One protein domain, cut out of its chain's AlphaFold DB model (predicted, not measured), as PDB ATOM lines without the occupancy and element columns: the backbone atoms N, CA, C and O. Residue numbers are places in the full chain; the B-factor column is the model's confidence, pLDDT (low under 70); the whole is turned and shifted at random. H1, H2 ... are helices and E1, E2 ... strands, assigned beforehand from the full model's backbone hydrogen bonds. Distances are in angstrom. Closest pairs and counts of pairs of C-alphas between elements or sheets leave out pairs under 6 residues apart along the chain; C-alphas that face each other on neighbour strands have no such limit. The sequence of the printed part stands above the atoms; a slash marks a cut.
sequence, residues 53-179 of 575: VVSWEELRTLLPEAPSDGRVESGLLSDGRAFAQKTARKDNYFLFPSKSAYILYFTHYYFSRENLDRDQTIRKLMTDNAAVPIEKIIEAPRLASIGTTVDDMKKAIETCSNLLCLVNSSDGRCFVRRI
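Overview. This is residues 53 to 179 of the 575 residues of the protein "HTH La-type RNA-binding domain-containing protein" of Mesocestoides corti (UniProt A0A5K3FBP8). An elongated body has a small four-stranded sheet toward one end, a cluster of helices H2, H5, H6 and H7 in the middle, and the two-stranded hairpin E5 and E6 at the other end. H1 covers the sheet's face away from the cluster, H2 is over its other face, H6 is on that same face as H2 but beside the strands, and H3 and H4 lie to one side of the cluster. The 127 printed residues hold seven named helices and six named strands, in the order E1 H1 E2 E3 E4 H2 H3 H4 H5 H6 H7 E5 E6; the class is mixed, helices and strands. The larger sheet runs E1 E4 E3 E2, the smaller E5 E6, both antiparallel. The whole is compact, with a radius of gyration of the C-alphas of 15.6 A and spans of 46 by 28 by 25 A.

Along the chain. E1, residues 53 to 55, begins at C-alpha 53 (-17.521, 27.722, -53.636). H1 is residues 56 to 62, E2 74 to 76, E3 82 to 85 and E4 92 to 96, 13.2 A long. H2, residues 99 to 110, spans 16.7 A from C-alpha 99 (-26.014, 40.154, -48.453). H3 is residues 113 to 116, H4 120 to 129, 13.7 A, H5 134 to 138 and H6 141 to 145. H7, residues 150 to 160, spans 15.7 A. E5 is residues 164 to 168, 13.3 A, and E6, residues 174 to 178, 13.8 A, ends at C-alpha 178 (-41.053, 28.219, -39.215).

Arrangement. The sheet is only just strongly twisted, its C-alphas up to 4.1 A off the best plane. N 54 and O 93 of E1 and E4 are 2.9 A apart. E2, E3 and E4 form a meander, each strand the antiparallel neighbour of the one before, with N 83 and O 75 at 2.9 A and N 94 and O 84 at 2.8 A. H1 is on the sheet at a height of 9.3 A. H2 is on the opposite face, over E4 and E3; the C-alphas of Ala 82 and Lys 99, the closest of E3 and H2, are 5.4 A apart. H6, on the same face as H2, only just touches it, with 3 pairs of C-alphas within 8 A, the closest Ile 103 and Leu 143, 6.6 A. H7 touches residues 100 to 104 of H2, about perpendicular at 85 degrees, closest at the C-alphas of Ser 100 and Ala 156, 4.9 A. H5 touches H7, with the C-alphas of Ile 134 and Val 150 closest at 6.3 A. H3 and H4 are close but not clearly touching, 5.4 A between the C-alphas of Leu 116 and Arg 123. In the hairpin E5 and E6, N 167 and O 175 are 2.8 A apart; the closest C-alphas of H7 and E5, Ile 157 and Cys 165, are 6.7 A apart. In H2, H4, H5, H6 and H7 every O i to N i+4 pair is within hydrogen-bond range; in H1 2 of 3 are, and H3 is too short for such a pair.

Size, cuts and confidence. The two C-alphas farthest apart, of Glu 57 and Ser 170, are 48.5 A apart. The printed part has no cut. The link from H1 to E2, 11 residues, is long, and residues 65 to 70 in it stand free. Mean pLDDT of the printed part is 95.5, and no printed residue is under 70.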
ATOM      1  N   VAL A  53     -18.672  28.092 -54.476       96.81
ATOM      2  CA  VAL A  53     -17.521  27.722 -53.636       96.81
ATOM      3  C   VAL A  53     -16.253  28.278 -54.282       96.81
ATOM      4  O   VAL A  53     -16.021  28.038 -55.465       96.81
ATOM      5  N   VAL A  54     -15.454  29.011 -53.508       97.12
ATOM      6  CA  VAL A  54     -14.185  29.635 -53.929       97.12
ATOM      7  C   VAL A  54     -13.055  29.242 -52.972       97.12
ATOM      8  O   VAL A  54     -13.316  28.892 -51.814       97.12
ATOM      9  N   SER A  55     -11.800  29.279 -53.432       96.88
ATOM     10  CA  SER A  55     -10.644  29.063 -52.545       96.88
ATOM     11  C   SER A  55     -10.335  30.315 -51.712       96.88
ATOM     12  O   SER A  55     -10.875  31.396 -51.961       96.88
ATOM     13  N   TRP A  56      -9.454  30.185 -50.716       95.25
ATOM     14  CA  TRP A  56      -8.931  31.342 -49.981       95.25
ATOM     15  C   TRP A  56      -8.215  32.341 -50.902       95.25
ATOM     16  O   TRP A  56      -8.366  33.548 -50.747       95.25
ATOM     17  N   GLU A  57      -7.461  31.844 -51.878       95.31
ATOM     18  CA  GLU A  57      -6.666  32.631 -52.822       95.31
ATOM     19  C   GLU A  57      -7.570  33.431 -53.763       95.31
ATOM     20  O   GLU A  57      -7.333  34.618 -53.976       95.31
ATOM     21  N   GLU A  58      -8.652  32.820 -54.253       96.50
ATOM     22  CA  GLU A  58      -9.665  33.522 -55.045       96.50
ATOM     23  C   GLU A  58     -10.402  34.576 -54.205       96.50
ATOM     24  O   GLU A  58     -10.511  35.725 -54.634       96.50
ATOM     25  N   LEU A  59     -10.826  34.246 -52.977       96.31
ATOM     26  CA  LEU A  59     -11.430  35.230 -52.072       96.31
ATOM     27  C   LEU A  59     -10.469  36.394 -51.772       96.31
ATOM     28  O   LEU A  59     -10.890  37.548 -51.748       96.31
ATOM     29  N   ARG A  60      -9.170  36.118 -51.605       94.81
ATOM     30  CA  ARG A  60      -8.140  37.132 -51.339       94.81
ATOM     31  C   ARG A  60      -7.978  38.134 -52.484       94.81
ATOM     32  O   ARG A  60      -7.665  39.283 -52.204       94.81
ATOM     33  N   THR A  61      -8.219  37.743 -53.738       95.00
ATOM     34  CA  THR A  61      -8.217  38.691 -54.876       95.00
ATOM     35  C   THR A  61      -9.458  39.588 -54.943       95.00
ATOM     36  O   THR A  61      -9.446  40.577 -55.669       95.00
ATOM     37  N   LEU A  62     -10.513  39.269 -54.183       95.81
ATOM     38  CA  LEU A  62     -11.750  40.053 -54.099       95.81
ATOM     39  C   LEU A  62     -11.808  40.972 -52.864       95.81
ATOM     40  O   LEU A  62     -12.704  41.809 -52.771       95.81
ATOM     41  N   LEU A  63     -10.885  40.818 -51.908       95.06
ATOM     42  CA  LEU A  63     -10.804  41.672 -50.721       95.06
ATOM     43  C   LEU A  63     -10.073  42.989 -51.064       95.06
ATOM     44  O   LEU A  63      -8.967  42.935 -51.600       95.06
ATOM     45  N   PRO A  64     -10.651  44.169 -50.755       88.38
ATOM     46  CA  PRO A  64     -10.106  45.466 -51.181       88.38
ATOM     47  C   PRO A  64      -8.848  45.901 -50.412       88.38
ATOM     48  O   PRO A  64      -8.118  46.775 -50.872       88.38
ATOM     49  N   GLU A  65      -8.587  45.297 -49.255       84.56
ATOM     50  CA  GLU A  65      -7.395  45.513 -48.441       84.56
ATOM     51  C   GLU A  65      -6.754  44.152 -48.148       84.56
ATOM     52  O   GLU A  65      -7.457  43.167 -47.905       84.56
ATOM     53  N   ALA A  66      -5.421  44.073 -48.194       74.88
ATOM     54  CA  ALA A  66      -4.710  42.835 -47.902       74.88
ATOM     55  C   ALA A  66      -4.871  42.501 -46.404       74.88
ATOM     56  O   ALA A  66      -4.322  43.230 -45.575       74.88
ATOM     57  N   PRO A  67      -5.597  41.428 -46.028       71.56
ATOM     58  CA  PRO A  67      -5.903  41.162 -44.628       71.56
ATOM     59  C   PRO A  67      -4.619  40.908 -43.833       71.56
ATOM     60  O   PRO A  67      -3.675  40.297 -44.340       71.56
ATOM     61  N   SER A  68      -4.606  41.368 -42.580       76.19
ATOM     62  CA  SER A  68      -3.467  41.365 -41.655       76.19
ATOM     63  C   SER A  68      -3.123  39.961 -41.132       76.19
ATOM     64  O   SER A  68      -3.271  39.653 -39.952       76.19
ATOM     65  N   ASP A  69      -2.684  39.100 -42.055       76.12
ATOM     66  CA  ASP A  69      -2.271  37.689 -41.929       76.12
ATOM     67  C   ASP A  69      -3.354  36.705 -41.419       76.12
ATOM     68  O   ASP A  69      -3.326  35.506 -41.703       76.12
ATOM     69  N   GLY A  70      -4.389  37.203 -40.740       87.31
ATOM     70  CA  GLY A  70      -5.547  36.431 -40.301       87.31
ATOM     71  C   GLY A  70      -6.515  36.078 -41.436       87.31
ATOM     72  O   GLY A  70      -7.117  36.953 -42.059       87.31
ATOM     73  N   ARG A  71      -6.760  34.776 -41.648       90.25
ATOM     74  CA  ARG A  71      -7.874  34.294 -42.485       90.25
ATOM     75  C   ARG A  71      -9.223  34.592 -41.804       90.25
ATOM     76  O   ARG A  71      -9.607  33.905 -40.847       90.25
ATOM     77  N   VAL A  72      -9.917  35.614 -42.308       92.81
ATOM     78  CA  VAL A  72     -11.286  36.019 -41.927       92.81
ATOM     79  C   VAL A  72     -12.293  34.881 -42.127       92.81
ATOM     80  O   VAL A  72     -12.187  34.121 -43.081       92.81
ATOM     81  N   GLU A  73     -13.272  34.746 -41.227       95.00
ATOM     82  CA  GLU A  73     -14.234  33.622 -41.258       95.00
ATOM     83  C   GLU A  73     -15.495  33.944 -42.062       95.00
ATOM     84  O   GLU A  73     -16.049  33.075 -42.736       95.00
ATOM     85  N   SER A  74     -15.931  35.199 -42.031       96.50
ATOM     86  CA  SER A  74     -17.009  35.726 -42.862       96.50
ATOM     87  C   SER A  74     -16.914  37.244 -42.980       96.50
ATOM     88  O   SER A  74     -16.206  37.886 -42.203       96.50
ATOM     89  N   GLY A  75     -17.609  37.810 -43.964       96.31
ATOM     90  CA  GLY A  75     -17.630  39.247 -44.208       96.31
ATOM     91  C   GLY A  75     -18.431  39.630 -45.450       96.31
ATOM     92  O   GLY A  75     -19.021  38.781 -46.126       96.31
ATOM     93  N   LEU A  76     -18.454  40.931 -45.731       97.31
ATOM     94  CA  LEU A  76     -19.107  41.545 -46.885       97.31
ATOM     95  C   LEU A  76     -18.030  42.159 -47.794       97.31
ATOM     96  O   LEU A  76     -17.098  42.794 -47.302       97.31
ATOM     97  N   LEU A  77     -18.141  41.949 -49.103       97.00
ATOM     98  CA  LEU A  77     -17.274  42.546 -50.117       97.00
ATOM     99  C   LEU A  77     -17.813  43.920 -50.544       97.00
ATOM    100  O   LEU A  77     -18.994  44.226 -50.376       97.00
ATOM    101  N   SER A  78     -16.949  44.741 -51.143       96.00
ATOM    102  CA  SER A  78     -17.290  46.087 -51.630       96.00
ATOM    103  C   SER A  78     -18.331  46.105 -52.758       96.00
ATOM    104  O   SER A  78     -18.960  47.134 -52.986       96.00
ATOM    105  N   ASP A  79     -18.550  44.973 -53.432       96.12
ATOM    106  CA  ASP A  79     -19.587  44.778 -54.454       96.12
ATOM    107  C   ASP A  79     -20.937  44.276 -53.891       96.12
ATOM    108  O   ASP A  79     -21.868  44.010 -54.648       96.12
ATOM    109  N   GLY A  80     -21.062  44.139 -52.564       96.94
ATOM    110  CA  GLY A  80     -22.283  43.682 -51.894       96.94
ATOM    111  C   GLY A  80     -22.480  42.161 -51.856       96.94
ATOM    112  O   GLY A  80     -23.450  41.694 -51.244       96.94
ATOM    113  N   ARG A  81     -21.568  41.372 -52.442       97.69
ATOM    114  CA  ARG A  81     -21.484  39.922 -52.201       97.69
ATOM    115  C   ARG A  81     -20.989  39.659 -50.784       97.69
ATOM    116  O   ARG A  81     -20.180  40.407 -50.244       97.69
ATOM    117  N   ALA A  82     -21.438  38.567 -50.180       97.81
ATOM    118  CA  ALA A  82     -21.021  38.163 -48.837       97.81
ATOM    119  C   ALA A  82     -20.315  36.805 -48.880       97.81
ATOM    120  O   ALA A  82     -20.570  36.004 -49.779       97.81
ATOM    121  N   PHE A  83     -19.441  36.518 -47.916       97.75
ATOM    122  CA  PHE A  83     -18.688  35.263 -47.876       97.75
ATOM    123  C   PHE A  83     -18.662  34.628 -46.483       97.75
ATOM    124  O   PHE A  83     -18.670  35.326 -45.471       97.75
ATOM    125  N   ALA A  84     -18.596  33.295 -46.432       97.31
ATOM    126  CA  ALA A  84     -18.420  32.525 -45.201       97.31
ATOM    127  C   ALA A  84     -17.530  31.294 -45.399       97.31
ATOM    128  O   ALA A  84     -17.579  30.617 -46.422       97.31
ATOM    129  N   GLN A  85     -16.749  30.964 -44.380       96.56
ATOM    130  CA  GLN A  85     -15.893  29.790 -44.301       96.56
ATOM    131  C   GLN A  85     -16.702  28.485 -44.417       96.56
ATOM    132  O   GLN A  85     -17.556  28.191 -43.581       96.56
ATOM    133  N   LYS A  86     -16.387  27.656 -45.424       94.56
ATOM    134  CA  LYS A  86     -17.041  26.353 -45.658       94.56
ATOM    135  C   LYS A  86     -16.489  25.237 -44.766       94.56
ATOM    136  O   LYS A  86     -17.212  24.308 -44.421       94.56
ATOM    137  N   THR A  87     -15.199  25.284 -44.425       89.44
ATOM    138  CA  THR A  87     -14.518  24.217 -43.664       89.44
ATOM    139  C   THR A  87     -13.638  24.785 -42.557       89.44
ATOM    140  O   THR A  87     -13.054  25.856 -42.708       89.44
ATOM    141  N   ALA A  88     -13.468  24.044 -41.457       89.56
ATOM    142  CA  ALA A  88     -12.642  24.456 -40.313       89.56
ATOM    143  C   ALA A  88     -11.181  24.810 -40.678       89.56
ATOM    144  O   ALA A  88     -10.544  25.574 -39.962       89.56
ATOM    145  N   ARG A  89     -10.662  24.302 -41.807       91.00
ATOM    146  CA  ARG A  89      -9.300  24.576 -42.299       91.00
ATOM    147  C   ARG A  89      -9.123  25.938 -42.987       91.00
ATOM    148  O   ARG A  89      -7.998  26.320 -43.269       91.00
ATOM    149  N   LYS A  90     -10.208  26.684 -43.241       90.31
ATOM    150  CA  LYS A  90     -10.188  28.013 -43.895       90.31
ATOM    151  C   LYS A  90      -9.651  28.023 -45.335       90.31
ATOM    152  O   LYS A  90      -9.210  29.068 -45.801       90.31
ATOM    153  N   ASP A  91      -9.669  26.885 -46.032       93.69
ATOM    154  CA  ASP A  91      -9.167  26.758 -47.416       93.69
ATOM    155  C   ASP A  91     -10.249  27.012 -48.480       93.69
ATOM    156  O   ASP A  91      -9.949  27.238 -49.647       93.69
ATOM    157  N   ASN A  92     -11.523  26.904 -48.095       96.56
ATOM    158  CA  ASN A  92     -12.686  26.999 -48.978       96.56
ATOM    159  C   ASN A  92     -13.749  27.891 -48.333       96.56
ATOM    160  O   ASN A  92     -14.030  27.752 -47.136       96.56
ATOM    161  N   TYR A  93     -14.390  28.726 -49.145       97.56
ATOM    162  CA  TYR A  93     -15.433  29.665 -48.741       97.56
ATOM    163  C   TYR A  93     -16.670  29.516 -49.626       97.56
ATOM    164  O   TYR A  93     -16.567  29.215 -50.814       97.56
ATOM    165  N   PHE A  94     -17.839  29.732 -49.038       97.69
ATOM    166  CA  PHE A  94     -19.062  30.062 -49.752       97.69
ATOM    167  C   PHE A  94     -19.040  31.555 -50.089       97.69
ATOM    168  O   PHE A  94     -18.773  32.372 -49.208       97.69
ATOM    169  N   LEU A  95     -19.332  31.900 -51.339       97.94
ATOM    170  CA  LEU A  95     -19.450  33.261 -51.855       97.94
ATOM    171  C   LEU A  95     -20.874  33.450 -52.392       97.94
ATOM    172  O   LEU A  95     -21.248  32.860 -53.407       97.94
ATOM    173  N   PHE A  96     -21.663  34.249 -51.684       97.69
ATOM    174  CA  PHE A  96     -23.073  34.516 -51.952       97.69
ATOM    175  C   PHE A  96     -23.219  35.731 -52.884       97.69
ATOM    176  O   PHE A  96     -22.482  36.706 -52.716       97.69
ATOM    177  N   PRO A  97     -24.174  35.734 -53.832       97.38
ATOM    178  CA  PRO A  97     -24.349  36.819 -54.799       97.38
ATOM    179  C   PRO A  97     -24.861  38.122 -54.166       97.38
ATOM    180  O   PRO A  97     -24.796  39.169 -54.800       97.38
ATOM    181  N   SER A  98     -25.365  38.082 -52.929       97.31
ATOM    182  CA  SER A  98     -25.803  39.264 -52.182       97.31
ATOM    183  C   SER A  98     -25.759  39.040 -50.667       97.31
ATOM    184  O   SER A  98     -25.805  37.901 -50.188       97.31
ATOM    185  N   LYS A  99     -25.766  40.143 -49.905       97.62
ATOM    186  CA  LYS A  99     -26.014  40.154 -48.453       97.62
ATOM    187  C   LYS A  99     -27.291  39.383 -48.074       97.62
ATOM    188  O   LYS A  99     -27.267  38.587 -47.140       97.62
ATOM    189  N   SER A 100     -28.387  39.555 -48.821       97.56
ATOM    190  CA  SER A 100     -29.669  38.891 -48.536       97.56
ATOM    191  C   SER A 100     -29.608  37.368 -48.694       97.56
ATOM    192  O   SER A 100     -30.153  36.660 -47.852       97.56
ATOM    193  N   ALA A 101     -28.904  36.854 -49.711       97.00
ATOM    194  CA  ALA A 101     -28.726  35.410 -49.906       97.00
ATOM    195  C   ALA A 101     -27.927  34.766 -48.753       97.00
ATOM    196  O   ALA A 101     -28.294  33.701 -48.259       97.00
ATOM    197  N   TYR A 102     -26.888  35.450 -48.260       97.81
ATOM    198  CA  TYR A 102     -26.141  35.037 -47.064       97.81
ATOM    199  C   TYR A 102     -27.035  34.994 -45.816       97.81
ATOM    200  O   TYR A 102     -27.003  34.021 -45.059       97.81
ATOM    201  N   ILE A 103     -27.837  36.043 -45.596       98.06
ATOM    202  CA  ILE A 103     -28.733  36.139 -44.435       98.06
ATOM    203  C   ILE A 103     -29.768  35.016 -44.470       98.06
ATOM    204  O   ILE A 103     -29.944  34.323 -43.467       98.06
ATOM    205  N   LEU A 104     -30.400  34.795 -45.626       97.12
ATOM    206  CA  LEU A 104     -31.353  33.708 -45.830       97.12
ATOM    207  C   LEU A 104     -30.712  32.352 -45.523       97.12
ATOM    208  O   LEU A 104     -31.245  31.610 -44.702       97.12
ATOM    209  N   TYR A 105     -29.543  32.063 -46.106       97.19
ATOM    210  CA  TYR A 105     -28.829  30.798 -45.916       97.19
ATOM    211  C   TYR A 105     -28.524  30.511 -44.440       97.19
ATOM    212  O   TYR A 105     -28.834  29.428 -43.943       97.19
ATOM    213  N   PHE A 106     -27.961  31.477 -43.704       97.50
ATOM    214  CA  PHE A 106     -27.647  31.249 -42.291       97.50
ATOM    215  C   PHE A 106     -28.881  31.232 -41.391       97.50
ATOM    216  O   PHE A 106     -28.894  30.480 -40.420       97.50
ATOM    217  N   THR A 107     -29.944  31.958 -41.734       97.81
ATOM    218  CA  THR A 107     -31.211  31.882 -40.991       97.81
ATOM    219  C   THR A 107     -31.906  30.539 -41.237       97.81
ATOM    220  O   THR A 107     -32.312  29.878 -40.285       97.81
ATOM    221  N   HIS A 108     -31.949  30.050 -42.481       97.25
ATOM    222  CA  HIS A 108     -32.407  28.691 -42.806       97.25
ATOM    223  C   HIS A 108     -31.559  27.618 -42.110       97.25
ATOM    224  O   HIS A 108     -32.121  26.649 -41.607       97.25
ATOM    225  N   TYR A 109     -30.240  27.810 -41.991       97.00
ATOM    226  CA  TYR A 109     -29.375  26.937 -41.189       97.00
ATOM    227  C   TYR A 109     -29.757  26.955 -39.698       97.00
ATOM    228  O   TYR A 109     -29.940  25.886 -39.116       97.00
ATOM    229  N   TYR A 110     -29.914  28.125 -39.065       97.69
ATOM    230  CA  TYR A 110     -30.237  28.210 -37.632       97.69
ATOM    231  C   TYR A 110     -31.591  27.578 -37.293       97.69
ATOM    232  O   TYR A 110     -31.716  26.901 -36.272       97.69
ATOM    233  N   PHE A 111     -32.573  27.745 -38.180       97.44
ATOM    234  CA  PHE A 111     -33.897  27.133 -38.081       97.44
ATOM    235  C   PHE A 111     -33.989  25.749 -38.756       97.44
ATOM    236  O   PHE A 111     -35.092  25.217 -38.876       97.44
ATOM    237  N   SER A 112     -32.894  25.134 -39.216       96.81
ATOM    238  CA  SER A 112     -32.926  23.743 -39.706       96.81
ATOM    239  C   SER A 112     -33.312  22.793 -38.567       96.81
ATOM    240  O   SER A 112     -33.034  23.085 -37.401       96.81
ATOM    241  N   ARG A 113     -33.967  21.663 -38.865       96.19
ATOM    242  CA  ARG A 113     -34.435  20.739 -37.811       96.19
ATOM    243  C   ARG A 113     -33.242  20.191 -37.021       96.19
ATOM    244  O   ARG A 113     -33.244  20.180 -35.797       96.19
ATOM    245  N   GLU A 114     -32.170  19.888 -37.740       96.56
ATOM    246  CA  GLU A 114     -30.895  19.368 -37.258       96.56
ATOM    247  C   GLU A 114     -30.128  20.377 -36.391       96.56
ATOM    248  O   GLU A 114     -29.375  19.965 -35.506       96.56
ATOM    249  N   ASN A 115     -30.288  21.686 -36.633       96.88
ATOM    250  CA  ASN A 115     -29.729  22.725 -35.767       96.88
ATOM    251  C   ASN A 115     -30.641  23.004 -34.566       96.88
ATOM    252  O   ASN A 115     -30.127  23.106 -33.459       96.88
ATOM    253  N   LEU A 116     -31.965  23.055 -34.739       96.12
ATOM    254  CA  LEU A 116     -32.932  23.244 -33.647       96.12
ATOM    255  C   LEU A 116     -32.911  22.095 -32.624       96.12
ATOM    256  O   LEU A 116     -33.078  22.331 -31.431       96.12
ATOM    257  N   ASP A 117     -32.639  20.859 -33.047       95.31
ATOM    258  CA  ASP A 117     -32.442  19.742 -32.116       95.31
ATOM    259  C   ASP A 117     -31.155  19.864 -31.281       95.31
ATOM    260  O   ASP A 117     -31.055  19.251 -30.216       95.31
ATOM    261  N   ARG A 118     -30.182  20.676 -31.719       96.88
ATOM    262  CA  ARG A 118     -28.896  20.909 -31.034       96.88
ATOM    263  C   ARG A 118     -28.915  22.196 -30.210       96.88
ATOM    264  O   ARG A 118     -28.554  22.173 -29.034       96.88
ATOM    265  N   ASP A 119     -29.358  23.296 -30.808       96.94
ATOM    266  CA  ASP A 119     -29.456  24.620 -30.201       96.94
ATOM    267  C   ASP A 119     -30.724  24.739 -29.348       96.94
ATOM    268  O   ASP A 119     -31.781  25.209 -29.780       96.94
ATOM    269  N   GLN A 120     -30.588  24.335 -28.084       96.12
ATOM    270  CA  GLN A 120     -31.668  24.442 -27.106       96.12
ATOM    271  C   GLN A 120     -32.083  25.899 -26.834       96.12
ATOM    272  O   GLN A 120     -33.163  26.115 -26.292       96.12
ATOM    273  N   THR A 121     -31.278  26.901 -27.207       96.38
ATOM    274  CA  THR A 121     -31.591  28.325 -27.011       96.38
ATOM    275  C   THR A 121     -32.662  28.765 -27.999       96.38
ATOM    276  O   THR A 121     -33.725  29.234 -27.594       96.38
ATOM    277  N   ILE A 122     -32.418  28.546 -29.296       96.25
ATOM    278  CA  ILE A 122     -33.379  28.865 -30.360       96.25
ATOM    279  C   ILE A 122     -34.619  27.972 -30.214       96.25
ATOM    280  O   ILE A 122     -35.745  28.472 -30.250       96.25
ATOM    281  N   ARG A 123     -34.432  26.670 -29.938       95.88
ATOM    282  CA  ARG A 123     -35.533  25.728 -29.670       95.88
ATOM    283  C   ARG A 123     -36.422  26.181 -28.515       95.88
ATOM    284  O   ARG A 123     -37.646  26.155 -28.654       95.88
ATOM    285  N   LYS A 124     -35.832  26.596 -27.386       95.94
ATOM    286  CA  LYS A 124     -36.589  27.082 -26.228       95.94
ATOM    287  C   LYS A 124     -37.350  28.358 -26.569       95.94
ATOM    288  O   LYS A 124     -38.539  28.411 -26.297       95.94
ATOM    289  N   LEU A 125     -36.726  29.334 -27.233       95.62
ATOM    290  CA  LEU A 125     -37.423  30.558 -27.653       95.62
ATOM    291  C   LEU A 125     -38.644  30.250 -28.537       95.62
ATOM    292  O   LEU A 125     -39.712  30.809 -28.296       95.62
ATOM    293  N   MET A 126     -38.522  29.304 -29.477       95.19
ATOM    294  CA  MET A 126     -39.651  28.837 -30.294       95.19
ATOM    295  C   MET A 126     -40.707  28.048 -29.509       95.19
ATOM    296  O   MET A 126     -41.880  28.123 -29.853       95.19
ATOM    297  N   THR A 127     -40.327  27.296 -28.476       94.44
ATOM    298  CA  THR A 127     -41.280  26.534 -27.645       94.44
ATOM    299  C   THR A 127     -42.046  27.458 -26.695       94.44
ATOM    300  O   THR A 127     -43.261  27.339 -26.574       94.44
ATOM    301  N   ASP A 128     -41.350  28.413 -26.076       94.31
ATOM    302  CA  ASP A 128     -41.906  29.347 -25.096       94.31
ATOM    303  C   ASP A 128     -42.777  30.444 -25.751       94.31
ATOM    304  O   ASP A 128     -43.740  30.898 -25.140       94.31
ATOM    305  N   ASN A 129     -42.450  30.884 -26.979       93.25
ATOM    306  CA  ASN A 129     -43.064  32.067 -27.618       93.25
ATOM    307  C   ASN A 129     -43.644  31.812 -29.027       93.25
ATOM    308  O   ASN A 129     -44.061  32.760 -29.690       93.25
ATOM    309  N   ALA A 130     -43.610  30.575 -29.541       94.06
ATOM    310  CA  ALA A 130     -43.938  30.198 -30.932       94.06
ATOM    311  C   ALA A 130     -43.096  30.869 -32.052       94.06
ATOM    312  O   ALA A 130     -43.238  30.517 -33.225       94.06
ATOM    313  N   ALA A 131     -42.207  31.811 -31.721       96.88
ATOM    314  CA  ALA A 131     -41.339  32.541 -32.646       96.88
ATOM    315  C   ALA A 131     -40.084  33.083 -31.927       96.88
ATOM    316  O   ALA A 131     -40.030  33.134 -30.700       96.88
ATOM    317  N   VAL A 132     -39.069  33.507 -32.685       97.81
ATOM    318  CA  VAL A 132     -37.791  34.037 -32.165       97.81
ATOM    319  C   VAL A 132     -37.651  35.521 -32.535       97.81
ATOM    320  O   VAL A 132     -37.847  35.836 -33.709       97.81
ATOM    321  N   PRO A 133     -37.299  36.436 -31.610       98.00
ATOM    322  CA  PRO A 133     -37.080  37.850 -31.940       98.00
ATOM    323  C   PRO A 133     -35.955  38.032 -32.972       98.00
ATOM    324  O   PRO A 133     -34.901  37.402 -32.831       98.00
ATOM    325  N   ILE A 134     -36.131  38.904 -33.974       98.31
ATOM    326  CA  ILE A 134     -35.093  39.172 -34.990       98.31
ATOM    327  C   ILE A 134     -33.797  39.667 -34.341       98.31
ATOM    328  O   ILE A 134     -32.711  39.276 -34.768       98.31
ATOM    329  N   GLU A 135     -33.901  40.455 -33.274       97.94
ATOM    330  CA  GLU A 135     -32.777  41.005 -32.517       97.94
ATOM    331  C   GLU A 135     -31.843  39.886 -32.024       97.94
ATOM    332  O   GLU A 135     -30.622  39.998 -32.121       97.94
ATOM    333  N   LYS A 136     -32.408  38.749 -31.593       97.88
ATOM    334  CA  LYS A 136     -31.641  37.577 -31.136       97.88
ATOM    335  C   LYS A 136     -31.090  36.707 -32.261       97.88
ATOM    336  O   LYS A 136     -30.175  35.926 -32.022       97.88
ATOM    337  N   ILE A 137     -31.592  36.869 -33.482       98.00
ATOM    338  CA  ILE A 137     -31.049  36.207 -34.669       98.00
ATOM    339  C   ILE A 137     -29.863  37.017 -35.215       98.00
ATOM    340  O   ILE A 137     -28.817  36.440 -35.504       98.00
ATOM    341  N   ILE A 138     -29.971  38.349 -35.305       97.94
ATOM    342  CA  ILE A 138     -28.881  39.204 -35.819       97.94
ATOM    343  C   ILE A 138     -27.682  39.304 -34.859       97.94
ATOM    344  O   ILE A 138     -26.560  39.495 -35.320       97.94
ATOM    345  N   GLU A 139     -27.888  39.075 -33.555       97.56
ATOM    346  CA  GLU A 139     -26.815  38.871 -32.563       97.56
ATOM    347  C   GLU A 139     -25.921  37.644 -32.863       97.56
ATOM    348  O   GLU A 139     -24.803  37.560 -32.350       97.56
ATOM    349  N   ALA A 140     -26.362  36.688 -33.693       96.62
ATOM    350  CA  ALA A 140     -25.583  35.487 -33.992       96.62
ATOM    351  C   ALA A 140     -24.291  35.829 -34.775       96.62
ATOM    352  O   ALA A 140     -24.377  36.474 -35.826       96.62
ATOM    353  N   PRO A 141     -23.093  35.347 -34.365       96.00
ATOM    354  CA  PRO A 141     -21.801  35.862 -34.844       96.00
ATOM    355  C   PRO A 141     -21.622  35.977 -36.365       96.00
ATOM    356  O   PRO A 141     -21.029  36.942 -36.840       96.00
ATOM    357  N   ARG A 142     -22.161  35.034 -37.151       96.44
ATOM    358  CA  ARG A 142     -22.094  35.089 -38.625       96.44
ATOM    359  C   ARG A 142     -22.901  36.265 -39.192       96.44
ATOM    360  O   ARG A 142     -22.389  37.016 -40.014       96.44
ATOM    361  N   LEU A 143     -24.123  36.482 -38.705       98.00
ATOM    362  CA  LEU A 143     -24.980  37.588 -39.147       98.00
ATOM    363  C   LEU A 143     -24.470  38.940 -38.627       98.00
ATOM    364  O   LEU A 143     -24.472  39.920 -39.376       98.00
ATOM    365  N   ALA A 144     -23.943  38.974 -37.400       97.62
ATOM    366  CA  ALA A 144     -23.261  40.141 -36.852       97.62
ATOM    367  C   ALA A 144     -22.024  40.535 -37.688       97.62
ATOM    368  O   ALA A 144     -21.825  41.717 -37.961       97.62
ATOM    369  N   SER A 145     -21.234  39.562 -38.172       96.62
ATOM    370  CA  SER A 145     -19.995  39.816 -38.939       96.62
ATOM    371  C   SER A 145     -20.183  40.561 -40.269       96.62
ATOM    372  O   SER A 145     -19.229  41.143 -40.779       96.62
ATOM    373  N   ILE A 146     -21.401  40.568 -40.821       97.56
ATOM    374  CA  ILE A 146     -21.760  41.305 -42.046       97.56
ATOM    375  C   ILE A 146     -22.633  42.542 -41.770       97.56
ATOM    376  O   ILE A 146     -23.204  43.111 -42.701       97.56
ATOM    377  N   GLY A 147     -22.798  42.928 -40.498       97.69
ATOM    378  CA  GLY A 147     -23.668  44.034 -40.094       97.69
ATOM    379  C   GLY A 147     -25.125  43.822 -40.517       97.69
ATOM    380  O   GLY A 147     -25.705  44.683 -41.181       97.69
ATOM    381  N   THR A 148     -25.706  42.655 -40.218       98.44
ATOM    382  CA  THR A 148     -27.123  42.378 -40.518       98.44
ATOM    383  C   THR A 148     -28.030  43.258 -39.660       98.44
ATOM    384  O   THR A 148     -28.004  43.162 -38.436       98.44
ATOM    385  N   THR A 149     -28.852  44.092 -40.294       98.31
ATOM    386  CA  THR A 149     -29.894  44.876 -39.618       98.31
ATOM    387  C   THR A 149     -31.215  44.105 -39.543       98.31
ATOM    388  O   THR A 149     -31.412  43.095 -40.222       98.31
ATOM    389  N   VAL A 150     -32.155  44.612 -38.740       98.00
ATOM    390  CA  VAL A 150     -33.528  44.086 -38.675       98.00
ATOM    391  C   VAL A 150     -34.200  44.131 -40.054       98.00
ATOM    392  O   VAL A 150     -34.871  43.176 -40.438       98.00
ATOM    393  N   ASP A 151     -33.985  45.192 -40.833       98.25
ATOM    394  CA  ASP A 151     -34.638  45.364 -42.135       98.25
ATOM    395  C   ASP A 151     -33.960  44.561 -43.257       98.25
ATOM    396  O   ASP A 151     -34.652  44.066 -44.147       98.25
ATOM    397  N   ASP A 152     -32.642  44.312 -43.174       98.19
ATOM    398  CA  ASP A 152     -31.987  43.301 -44.020       98.19
ATOM    399  C   ASP A 152     -32.613  41.910 -43.798       98.19
ATOM    400  O   ASP A 152     -32.869  41.182 -44.757       98.19
ATOM    401  N   MET A 153     -32.872  41.547 -42.531       98.31
ATOM    402  CA  MET A 153     -33.477  40.266 -42.154       98.31
ATOM    403  C   MET A 153     -34.919  40.149 -42.657       98.31
ATOM    404  O   MET A 153     -35.252  39.146 -43.291       98.31
ATOM    405  N   LYS A 154     -35.756  41.176 -42.430       98.00
ATOM    406  CA  LYS A 154     -37.129  41.225 -42.966       98.00
ATOM    407  C   LYS A 154     -37.119  41.003 -44.475       98.00
ATOM    408  O   LYS A 154     -37.716  40.045 -44.953       98.00
ATOM    409  N   LYS A 155     -36.343  41.816 -45.202       97.56
ATOM    410  CA  LYS A 155     -36.244  41.768 -46.663       97.56
ATOM    411  C   LYS A 155     -35.762  40.409 -47.172       97.56
ATOM    412  O   LYS A 155     -36.310  39.909 -48.152       97.56
ATOM    413  N   ALA A 156     -34.757  39.803 -46.535       97.38
ATOM    414  CA  ALA A 156     -34.262  38.480 -46.915       97.38
ATOM    415  C   ALA A 156     -35.338  37.391 -46.747       97.38
ATOM    416  O   ALA A 156     -35.493  36.547 -47.630       97.38
ATOM    417  N   ILE A 157     -36.107  37.434 -45.654       97.62
ATOM    418  CA  ILE A 157     -37.198  36.486 -45.403       97.62
ATOM    419  C   ILE A 157     -38.364  36.729 -46.374       97.62
ATOM    420  O   ILE A 157     -38.763  35.807 -47.077       97.62
ATOM    421  N   GLU A 158     -38.866  37.960 -46.478       96.62
ATOM    422  CA  GLU A 158     -40.015  38.322 -47.325       96.62
ATOM    423  C   GLU A 158     -39.782  38.057 -48.819       96.62
ATOM    424  O   GLU A 158     -40.710  37.660 -49.519       96.62
ATOM    425  N   THR A 159     -38.556  38.257 -49.316       94.75
ATOM    426  CA  THR A 159     -38.256  38.106 -50.752       94.75
ATOM    427  C   THR A 159     -38.028  36.644 -51.157       94.75
ATOM    428  O   THR A 159     -38.309  36.283 -52.299       94.75
ATOM    429  N   CYS A 160     -37.478  35.807 -50.266       91.94
ATOM    430  CA  CYS A 160     -36.865  34.531 -50.667       91.94
ATOM    431  C   CYS A 160     -37.161  33.323 -49.757       91.94
ATOM    432  O   CYS A 160     -36.726  32.214 -50.069       91.94
ATOM    433  N   SER A 161     -37.856  33.481 -48.624       95.94
ATOM    434  CA  SER A 161     -38.052  32.384 -47.667       95.94
ATOM    435  C   SER A 161     -39.336  31.586 -47.909       95.94
ATOM    436  O   SER A 161     -40.441  32.073 -47.701       95.94
ATOM    437  N   ASN A 162     -39.175  30.302 -48.232       95.38
ATOM    438  CA  ASN A 162     -40.246  29.300 -48.272       95.38
ATOM    439  C   ASN A 162     -40.404  28.492 -46.962       95.38
ATOM    440  O   ASN A 162     -41.379  27.760 -46.817       95.38
ATOM    441  N   LEU A 163     -39.456  28.592 -46.019       96.06
ATOM    442  CA  LEU A 163     -39.454  27.830 -44.755       96.06
ATOM    443  C   LEU A 163     -39.846  28.661 -43.529       96.06
ATOM    444  O   LEU A 163     -40.376  28.118 -42.556       96.06
ATOM    445  N   LEU A 164     -39.556  29.961 -43.555       97.50
ATOM    446  CA  LEU A 164     -39.727  30.901 -42.445       97.50
ATOM    447  C   LEU A 164     -40.653  32.044 -42.848       97.50
ATOM    448  O   LEU A 164     -40.554  32.529 -43.974       97.50
ATOM    449  N   CYS A 165     -41.475  32.512 -41.913       97.50
ATOM    450  CA  CYS A 165     -42.286  33.719 -42.063       97.50
ATOM    451  C   CYS A 165     -42.055  34.684 -40.895       97.50
ATOM    452  O   CYS A 165     -41.674  34.274 -39.790       97.50
ATOM    453  N   LEU A 166     -42.298  35.969 -41.154       98.06
ATOM    454  CA  LEU A 166     -42.296  37.007 -40.132       98.06
ATOM    455  C   LEU A 166     -43.593  36.978 -39.316       98.06
ATOM    456  O   LEU A 166     -44.666  36.661 -39.831       98.06
ATOM    457  N   VAL A 167     -43.490  37.366 -38.049       97.25
ATOM    458  CA  VAL A 167     -44.617  37.660 -37.162       97.25
ATOM    459  C   VAL A 167     -44.358  39.019 -36.526       97.25
ATOM    460  O   VAL A 167     -43.373  39.196 -35.812       97.25
ATOM    461  N   ASN A 168     -45.239  39.979 -36.792       97.12
ATOM    462  CA  ASN A 168     -45.181  41.305 -36.183       97.12
ATOM    463  C   ASN A 168     -46.040  41.313 -34.916       97.12
ATOM    464  O   ASN A 168     -47.197  40.894 -34.945       97.12
ATOM    465  N   SER A 169     -45.462  41.781 -33.816       96.25
ATOM    466  CA  SER A 169     -46.129  41.945 -32.526       96.25
ATOM    467  C   SER A 169     -46.694  43.364 -32.379       96.25
ATOM    468  O   SER A 169     -46.248  44.302 -33.041       96.25
ATOM    469  N   SER A 170     -47.686  43.539 -31.502       96.12
ATOM    470  CA  SER A 170     -48.338  44.833 -31.243       96.12
ATOM    471  C   SER A 170     -47.435  45.858 -30.544       96.12
ATOM    472  O   SER A 170     -47.729  47.048 -30.584       96.12
ATOM    473  N   ASP A 171     -46.316  45.422 -29.958       95.38
ATOM    474  CA  ASP A 171     -45.243  46.285 -29.442       95.38
ATOM    475  C   ASP A 171     -44.265  46.770 -30.537       95.38
ATOM    476  O   ASP A 171     -43.255  47.402 -30.231       95.38
ATOM    477  N   GLY A 172     -44.544  46.464 -31.810       95.06
ATOM    478  CA  GLY A 172     -43.716  46.838 -32.957       95.06
ATOM    479  C   GLY A 172     -42.485  45.953 -33.172       95.06
ATOM    480  O   GLY A 172     -41.734  46.194 -34.117       95.06
ATOM    481  N   ARG A 173     -42.266  44.924 -32.338       96.56
ATOM    482  CA  ARG A 173     -41.168  43.965 -32.528       96.56
ATOM    483  C   ARG A 173     -41.497  42.938 -33.607       96.56
ATOM    484  O   ARG A 173     -42.650  42.542 -33.797       96.56
ATOM    485  N   CYS A 174     -40.452  42.468 -34.280       97.56
ATOM    486  CA  CYS A 174     -40.551  41.505 -35.370       97.56
ATOM    487  C   CYS A 174     -39.889  40.184 -34.970       97.56
ATOM    488  O   CYS A 174     -38.749  40.150 -34.511       97.56
ATOM    489  N   PHE A 175     -40.607  39.087 -35.183       98.19
ATOM    490  CA  PHE A 175     -40.189  37.736 -34.837       98.19
ATOM    491  C   PHE A 175     -40.157  36.855 -36.090       98.19
ATOM    492  O   PHE A 175     -40.847  37.123 -37.073       98.19
ATOM    493  N   VAL A 176     -39.386  35.771 -36.048       98.06
ATOM    494  CA  VAL A 176     -39.294  34.758 -37.105       98.06
ATOM    495  C   VAL A 176     -39.795  33.423 -36.567       98.06
ATOM    496  O   VAL A 176     -39.374  32.983 -35.495       98.06
ATOM    497  N   ARG A 177     -40.665  32.748 -37.323       96.88
ATOM    498  CA  ARG A 177     -41.081  31.362 -37.053       96.88
ATOM    499  C   ARG A 177     -40.961  30.499 -38.305       96.88
ATOM    500  O   ARG A 177     -41.010  31.013 -39.424       96.88
ATOM    501  N   ARG A 178     -40.884  29.181 -38.119       97.12
ATOM    502  CA  ARG A 178     -41.053  28.219 -39.215       97.12
ATOM    503  C   ARG A 178     -42.519  28.135 -39.640       97.12
ATOM    504  O   ARG A 178     -43.418  28.222 -38.809       97.12
ATOM    505  N   ILE A 179     -42.743  27.947 -40.937       95.62
ATOM    506  CA  ILE A 179     -44.078  27.788 -41.533       95.62
ATOM    507  C   ILE A 179     -44.643  26.382 -41.244       95.62
ATOM    508  O   ILE A 179     -45.852  26.228 -41.113       95.62
TER     509      ILE A 179